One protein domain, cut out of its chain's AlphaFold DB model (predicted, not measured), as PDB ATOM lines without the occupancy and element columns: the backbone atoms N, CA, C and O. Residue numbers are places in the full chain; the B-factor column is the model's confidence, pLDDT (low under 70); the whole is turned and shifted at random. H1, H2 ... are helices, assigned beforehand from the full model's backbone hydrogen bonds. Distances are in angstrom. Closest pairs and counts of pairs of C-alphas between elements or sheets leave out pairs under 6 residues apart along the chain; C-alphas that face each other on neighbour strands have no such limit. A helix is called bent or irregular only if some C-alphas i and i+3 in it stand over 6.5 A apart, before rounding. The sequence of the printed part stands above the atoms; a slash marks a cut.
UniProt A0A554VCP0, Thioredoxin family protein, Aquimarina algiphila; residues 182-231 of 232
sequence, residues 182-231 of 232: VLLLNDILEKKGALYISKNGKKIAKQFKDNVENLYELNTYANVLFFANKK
ATOM      1  N   VAL A 182     -38.565 -17.382 115.331       90.38
ATOM      2  CA  VAL A 182     -38.693 -16.297 116.307       90.38
ATOM      3  C   VAL A 182     -37.536 -16.309 117.305       90.38
ATOM      4  O   VAL A 182     -37.007 -15.245 117.622       90.38
ATOM      5  N   LEU A 183     -37.091 -17.486 117.761       88.56
ATOM      6  CA  LEU A 183     -35.940 -17.606 118.668       88.56
ATOM      7  C   LEU A 183     -34.652 -17.091 118.013       88.56
ATOM      8  O   LEU A 183     -33.929 -16.288 118.598       88.56
ATOM      9  N   LEU A 184     -34.403 -17.498 116.768       88.75
ATOM     10  CA  LEU A 184     -33.252 -17.047 115.985       88.75
ATOM     11  C   LEU A 184     -33.300 -15.535 115.715       88.75
ATOM     12  O   LEU A 184     -32.277 -14.857 115.819       88.75
ATOM     13  N   LEU A 185     -34.471 -14.983 115.376       90.50
ATOM     14  CA  LEU A 185     -34.601 -13.542 115.154       90.50
ATOM     15  C   LEU A 185     -34.415 -12.750 116.455       90.50
ATOM     16  O   LEU A 185     -33.783 -11.695 116.424       90.50
ATOM     17  N   ASN A 186     -34.938 -13.250 117.577       91.44
ATOM     18  CA  ASN A 186     -34.728 -12.651 118.894       91.44
ATOM     19  C   ASN A 186     -33.240 -12.621 119.262       91.44
ATOM     20  O   ASN A 186     -32.740 -11.567 119.632       91.44
ATOM     21  N   ASP A 187     -32.509 -13.716 119.041       91.19
ATOM     22  CA  ASP A 187     -31.059 -13.771 119.274       91.19
ATOM     23  C   ASP A 187     -30.292 -12.722 118.447       91.19
ATOM     24  O   ASP A 187     -29.417 -12.016 118.954       91.19
ATOM     25  N   ILE A 188     -30.656 -12.556 117.169       92.38
ATOM     26  CA  ILE A 188     -30.071 -11.515 116.311       92.38
ATOM     27  C   ILE A 188     -30.423 -10.119 116.835       92.38
ATOM     28  O   ILE A 188     -29.561  -9.236 116.834       92.38
ATOM     29  N   LEU A 189     -31.671  -9.903 117.256       92.12
ATOM     30  CA  LEU A 189     -32.135  -8.618 117.774       92.12
ATOM     31  C   LEU A 189     -31.391  -8.237 119.058       92.12
ATOM     32  O   LEU A 189     -30.901  -7.114 119.143       92.12
ATOM     33  N   GLU A 190     -31.257  -9.158 120.008       91.06
ATOM     34  CA  GLU A 190     -30.562  -8.929 121.280       91.06
ATOM     35  C   GLU A 190     -29.065  -8.679 121.077       91.06
ATOM     36  O   GLU A 190     -28.504  -7.753 121.660       91.06
ATOM     37  N   LYS A 191     -28.410  -9.452 120.199       93.94
ATOM     38  CA  LYS A 191     -26.958  -9.341 119.978       93.94
ATOM     39  C   LYS A 191     -26.554  -8.189 119.063       93.94
ATOM     40  O   LYS A 191     -25.446  -7.673 119.191       93.94
ATOM     41  N   LYS A 192     -27.386  -7.840 118.074       94.56
ATOM     42  CA  LYS A 192     -27.004  -6.917 116.984       94.56
ATOM     43  C   LYS A 192     -27.912  -5.699 116.841       94.56
ATOM     44  O   LYS A 192     -27.555  -4.762 116.125       94.56
ATOM     45  N   GLY A 193     -29.065  -5.695 117.498       92.44
ATOM     46  CA  GLY A 193     -30.015  -4.591 117.480       92.44
ATOM     47  C   GLY A 193     -30.855  -4.488 116.203       92.44
ATOM     48  O   GLY A 193     -30.555  -5.054 115.145       92.44
ATOM     49  N   ALA A 194     -31.924  -3.695 116.292       91.00
ATOM     50  CA  ALA A 194     -32.901  -3.519 115.215       91.00
ATOM     51  C   ALA A 194     -32.297  -2.892 113.942       91.00
ATOM     52  O   ALA A 194     -32.674  -3.257 112.828       91.00
ATOM     53  N   LEU A 195     -31.313  -1.994 114.086       93.31
ATOM     54  CA  LEU A 195     -30.622  -1.370 112.950       93.31
ATOM     55  C   LEU A 195     -29.866  -2.396 112.101       93.31
ATOM     56  O   LEU A 195     -29.871  -2.298 110.871       93.31
ATOM     57  N   TYR A 196     -29.238  -3.394 112.731       94.44
ATOM     58  CA  TYR A 196     -28.585  -4.472 111.996       94.44
ATOM     59  C   TYR A 196     -29.609  -5.276 111.196       94.44
ATOM     60  O   TYR A 196     -29.369  -5.545 110.018       94.44
ATOM     61  N   ILE A 197     -30.751  -5.618 111.803       91.56
ATOM     62  CA  ILE A 197     -31.822  -6.367 111.132       91.56
ATOM     63  C   ILE A 197     -32.331  -5.597 109.914       91.56
ATOM     64  O   ILE A 197     -32.375  -6.155 108.818       91.56
ATOM     65  N   SER A 198     -32.618  -4.303 110.076       91.50
ATOM     66  CA  SER A 198     -33.070  -3.430 108.988       91.50
ATOM     67  C   SER A 198     -32.070  -3.388 107.823       91.50
ATOM     68  O   SER A 198     -32.450  -3.596 106.671       91.50
ATOM     69  N   LYS A 199     -30.770  -3.229 108.112       95.75
ATOM     70  CA  LYS A 199     -29.714  -3.187 107.083       95.75
ATOM     71  C   LYS A 199     -29.430  -4.544 106.427       95.75
ATOM     72  O   LYS A 199     -28.957  -4.585 105.295       95.75
ATOM     73  N   ASN A 200     -29.698  -5.656 107.115       94.75
ATOM     74  CA  ASN A 200     -29.309  -7.006 106.685       94.75
ATOM     75  C   ASN A 200     -30.500  -7.924 106.368       94.75
ATOM     76  O   ASN A 200     -30.311  -9.137 106.241       94.75
ATOM     77  N   GLY A 201     -31.707  -7.377 106.194       89.31
ATOM     78  CA  GLY A 201     -32.945  -8.152 106.047       89.31
ATOM     79  C   GLY A 201     -32.872  -9.266 104.998       89.31
ATOM     80  O   GLY A 201     -33.228 -10.401 105.291       89.31
ATOM     81  N   LYS A 202     -32.302  -9.003 103.810       89.94
ATOM     82  CA  LYS A 202     -32.133 -10.027 102.754       89.94
ATOM     83  C   LYS A 202     -31.240 -11.197 103.186       89.94
ATOM     84  O   LYS A 202     -31.516 -12.339 102.834       89.94
ATOM     85  N   LYS A 203     -30.155 -10.923 103.917       90.31
ATOM     86  CA  LYS A 203     -29.233 -11.954 104.424       90.31
ATOM     87  C   LYS A 203     -29.908 -12.788 105.507       90.31
ATOM     88  O   LYS A 203     -29.794 -14.005 105.488       90.31
ATOM     89  N   ILE A 204     -30.620 -12.123 106.410       88.62
ATOM     90  CA  ILE A 204     -31.357 -12.749 107.506       88.62
ATOM     91  C   ILE A 204     -32.482 -13.633 106.949       88.62
ATOM     92  O   ILE A 204     -32.552 -14.807 107.281       88.62
ATOM     93  N   ALA A 205     -33.286 -13.126 106.011       85.62
ATOM     94  CA  ALA A 205     -34.356 -13.888 105.366       85.62
ATOM     95  C   ALA A 205     -33.853 -15.179 104.692       85.62
ATOM     96  O   ALA A 205     -34.516 -16.207 104.761       85.62
ATOM     97  N   LYS A 206     -32.651 -15.163 104.097       86.12
ATOM     98  CA  LYS A 206     -32.039 -16.377 103.529       86.12
ATOM     99  C   LYS A 206     -31.745 -17.452 104.580       86.12
ATOM    100  O   LYS A 206     -31.858 -18.623 104.255       86.12
ATOM    101  N   GLN A 207     -31.405 -17.076 105.815       83.19
ATOM    102  CA  GLN A 207     -31.170 -18.031 106.914       83.19
ATOM    103  C   GLN A 207     -32.466 -18.718 107.374       83.19
ATOM    104  O   GLN A 207     -32.433 -19.814 107.929       83.19
ATOM    105  N   PHE A 208     -33.608 -18.076 107.123       80.25
ATOM    106  CA  PHE A 208     -34.933 -18.552 107.508       80.25
ATOM    107  C   PHE A 208     -35.644 -19.374 106.435       80.25
ATOM    108  O   PHE A 208     -36.643 -20.009 106.751       80.25
ATOM    109  N   LYS A 209     -35.143 -19.379 105.194       74.69
ATOM    110  CA  LYS A 209     -35.826 -19.978 104.038       74.69
ATOM    111  C   LYS A 209     -36.214 -21.447 104.255       74.69
ATOM    112  O   LYS A 209     -37.278 -21.846 103.803       74.69
ATOM    113  N   ASP A 210     -35.389 -22.193 104.983       72.69
ATOM    114  CA  ASP A 210     -35.592 -23.625 105.232       72.69
ATOM    115  C   ASP A 210     -36.174 -23.914 106.635       72.69
ATOM    116  O   ASP A 210     -36.288 -25.069 107.025       72.69
ATOM    117  N   ASN A 211     -36.502 -22.878 107.422       67.94
ATOM    118  CA  ASN A 211     -36.851 -22.990 108.850       67.94
ATOM    119  C   ASN A 211     -38.142 -22.236 109.241       67.94
ATOM    120  O   ASN A 211     -38.354 -21.980 110.426       67.94
ATOM    121  N   VAL A 212     -38.951 -21.808 108.271       71.06
ATOM    122  CA  VAL A 212     -40.202 -21.065 108.493       71.06
ATOM    123  C   VAL A 212     -41.324 -21.793 107.765       71.06
ATOM    124  O   VAL A 212     -41.234 -21.997 106.555       71.06
ATOM    125  N   GLU A 213     -42.382 -22.156 108.483       69.00
ATOM    126  CA  GLU A 213     -43.570 -22.795 107.912       69.00
ATOM    127  C   GLU A 213     -44.415 -21.778 107.136       69.00
ATOM    128  O   GLU A 213     -45.005 -22.107 106.108       69.00
ATOM    129  N   ASN A 214     -44.489 -20.522 107.607       71.69
ATOM    130  CA  ASN A 214     -45.243 -19.471 106.919       71.69
ATOM    131  C   ASN A 214     -44.724 -18.037 107.138       71.69
ATOM    132  O   ASN A 214     -44.126 -17.690 108.154       71.69
ATOM    133  N   LEU A 215     -45.058 -17.151 106.192       67.56
ATOM    134  CA  LEU A 215     -44.667 -15.732 106.194       67.56
ATOM    135  C   LEU A 215     -45.158 -14.934 107.419       67.56
ATOM    136  O   LEU A 215     -44.658 -13.839 107.672       67.56
ATOM    137  N   TYR A 216     -46.135 -15.447 108.170       76.12
ATOM    138  CA  TYR A 216     -46.816 -14.724 109.246       76.12
ATOM    139  C   TYR A 216     -46.262 -15.026 110.644       76.12
ATOM    140  O   TYR A 216     -46.645 -14.351 111.605       76.12
ATOM    141  N   GLU A 217     -45.355 -15.997 110.791       81.19
ATOM    142  CA  GLU A 217     -44.763 -16.367 112.085       81.19
ATOM    143  C   GLU A 217     -44.178 -15.158 112.819       81.19
ATOM    144  O   GLU A 217     -44.486 -14.922 113.992       81.19
ATOM    145  N   LEU A 218     -43.415 -14.339 112.093       87.38
ATOM    146  CA  LEU A 218     -42.710 -13.182 112.637       87.38
ATOM    147  C   LEU A 218     -43.615 -11.959 112.846       87.38
ATOM    148  O   LEU A 218     -43.249 -11.064 113.605       87.38
ATOM    149  N   ASN A 219     -44.806 -11.915 112.239       88.44
ATOM    150  CA  ASN A 219     -45.713 -10.768 112.372       88.44
ATOM    151  C   ASN A 219     -46.247 -10.640 113.796       88.44
ATOM    152  O   ASN A 219     -46.306  -9.545 114.353       88.44
ATOM    153  N   THR A 220     -46.611 -11.767 114.407       86.75
ATOM    154  CA  THR A 220     -47.107 -11.761 115.788       86.75
ATOM    155  C   THR A 220     -46.003 -11.331 116.752       86.75
ATOM    156  O   THR A 220     -46.250 -10.529 117.651       86.75
ATOM    157  N   TYR A 221     -44.776 -11.801 116.521       90.31
ATOM    158  CA  TYR A 221     -43.601 -11.386 117.279       90.31
ATOM    159  C   TYR A 221     -43.322  -9.879 117.137       90.31
ATOM    160  O   TYR A 221     -43.208  -9.178 118.141       90.31
ATOM    161  N   ALA A 222     -43.322  -9.350 115.909       88.44
ATOM    162  CA  ALA A 222     -43.144  -7.922 115.651       88.44
ATOM    163  C   ALA A 222     -44.226  -7.059 116.326       88.44
ATOM    164  O   ALA A 222     -43.905  -6.032 116.923       88.44
ATOM    165  N   ASN A 223     -45.491  -7.494 116.289       88.12
ATOM    166  CA  ASN A 223     -46.594  -6.804 116.962       88.12
ATOM    167  C   ASN A 223     -46.376  -6.725 118.478       88.12
ATOM    168  O   ASN A 223     -46.532  -5.653 119.059       88.12
ATOM    169  N   VAL A 224     -45.980  -7.831 119.118       87.31
ATOM    170  CA  VAL A 224     -45.711  -7.846 120.565       87.31
ATOM    171  C   VAL A 224     -44.566  -6.896 120.926       87.31
ATOM    172  O   VAL A 224     -44.722  -6.086 121.841       87.31
ATOM    173  N   LEU A 225     -43.460  -6.908 120.172       87.44
ATOM    174  CA  LEU A 225     -42.347  -5.971 120.383       87.44
ATOM    175  C   LEU A 225     -42.769  -4.505 120.216       87.44
ATOM    176  O   LEU A 225     -42.351  -3.637 120.985       87.44
ATOM    177  N   PHE A 226     -43.597  -4.218 119.211       85.75
ATOM    178  CA  PHE A 226     -44.071  -2.868 118.933       85.75
ATOM    179  C   PHE A 226     -44.907  -2.307 120.089       85.75
ATOM    180  O   PHE A 226     -44.668  -1.181 120.524       85.75
ATOM    181  N   PHE A 227     -45.854  -3.086 120.618       81.31
ATOM    182  CA  PHE A 227     -46.688  -2.643 121.738       81.31
ATOM    183  C   PHE A 227     -45.931  -2.613 123.070       81.31
ATOM    184  O   PHE A 227     -46.177  -1.719 123.874       81.31
ATOM    185  N   ALA A 228     -44.956  -3.504 123.282       78.94
ATOM    186  CA  ALA A 228     -44.072  -3.439 124.447       78.94
ATOM    187  C   ALA A 228     -43.257  -2.133 124.491       78.94
ATOM    188  O   ALA A 228     -43.165  -1.495 125.536       78.94
ATOM    189  N   ASN A 229     -42.729  -1.680 123.347       70.81
ATOM    190  CA  ASN A 229     -41.926  -0.453 123.277       70.81
ATOM    191  C   ASN A 229     -42.739   0.849 123.351       70.81
ATOM    192  O   ASN A 229     -42.156   1.899 123.600       70.81
ATOM    193  N   LYS A 230     -44.064   0.807 123.165       58.88
ATOM    194  CA  LYS A 230     -44.937   1.979 123.353       58.88
ATOM    195  C   LYS A 230     -45.200   2.333 124.820       58.88
ATOM    196  O   LYS A 230     -45.783   3.378 125.077       58.88
ATOM    197  N   LYS A 231     -44.803   1.476 125.766       50.50
ATOM    198  CA  LYS A 231     -44.985   1.689 127.212       50.50
ATOM    199  C   LYS A 231     -43.837   2.464 127.890       50.50
ATOM    200  O   LYS A 231     -43.762   2.449 129.115       50.50
TER     201      LYS A 231
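AT A GLANCE: This is residues 182 to 231 of the 232 residues of the protein "Thioredoxin family protein" of Aquimarina algiphila (UniProt A0A554VCP0). A bent helix, H1, folds back at a corner between its arms H1a and H1b, and residues 209 to 216 bring the chain round in an open loop to a second helix, H2, whose first turns come back near Val 182. From there residues 223 to 231 stick out as a free arm. The printed part has 50 residues with two named helices, H1 then H2, and no named strand; the class is all helix. It is only just compact, close to loose, with a radius of gyration of the C-alphas of 11.2 A, and elongated, spanning 35 by 22 by 15 A.

IN THESE COORDINATES: H1, residues 182 to 208, was assigned as one helix by its hydrogen bonds but is bent: C-alphas 191 and 194 are 9.6 A apart. Arm H1a, residues 182 to 191, is 14.1 A long and begins at C-alpha 182 (-38.693, -16.297, 116.307). Arm H1b, residues 194 to 208, is 17.0 A long and irregular, with C-alphas 199 and 202 8.4 A apart. H2, residues 217 to 229, is 19.7 A long and ends at C-alpha 229 (-41.926, -0.453, 123.277).

HOW THE PARTS SIT: H1a and H1b only just touch, with 3 pairs of C-alphas within 8 A, and only at the corner; the closest C-alphas are those of Leu 189 and Ile 197, 7.0 A apart. They run opposite ways at a steep tilt of 37 degrees, only just past shallow. H2, with residues 217 to 221 alone, only just touches H1a, with 3 pairs within 8 A; the closest C-alphas are those of Val 182 and Leu 218, 6.3 A apart. H1a and H2 run the same way at a steep tilt of 44 degrees. H1b and H2 are apart. Every O i to N i+4 pair is within hydrogen-bond range in H1a, against 9 of 11 in H1b and 8 of 9 in H2.

THE WHOLE: The two C-alphas farthest apart are those of Asp 210 and Lys 231, 34.8 A. The printed part has no cut, and the link from H1 to H2, 8 residues, is short. The mean pLDDT of the printed part is 84.5; residues 211, 213, 215 and 230 to 231 are under 70.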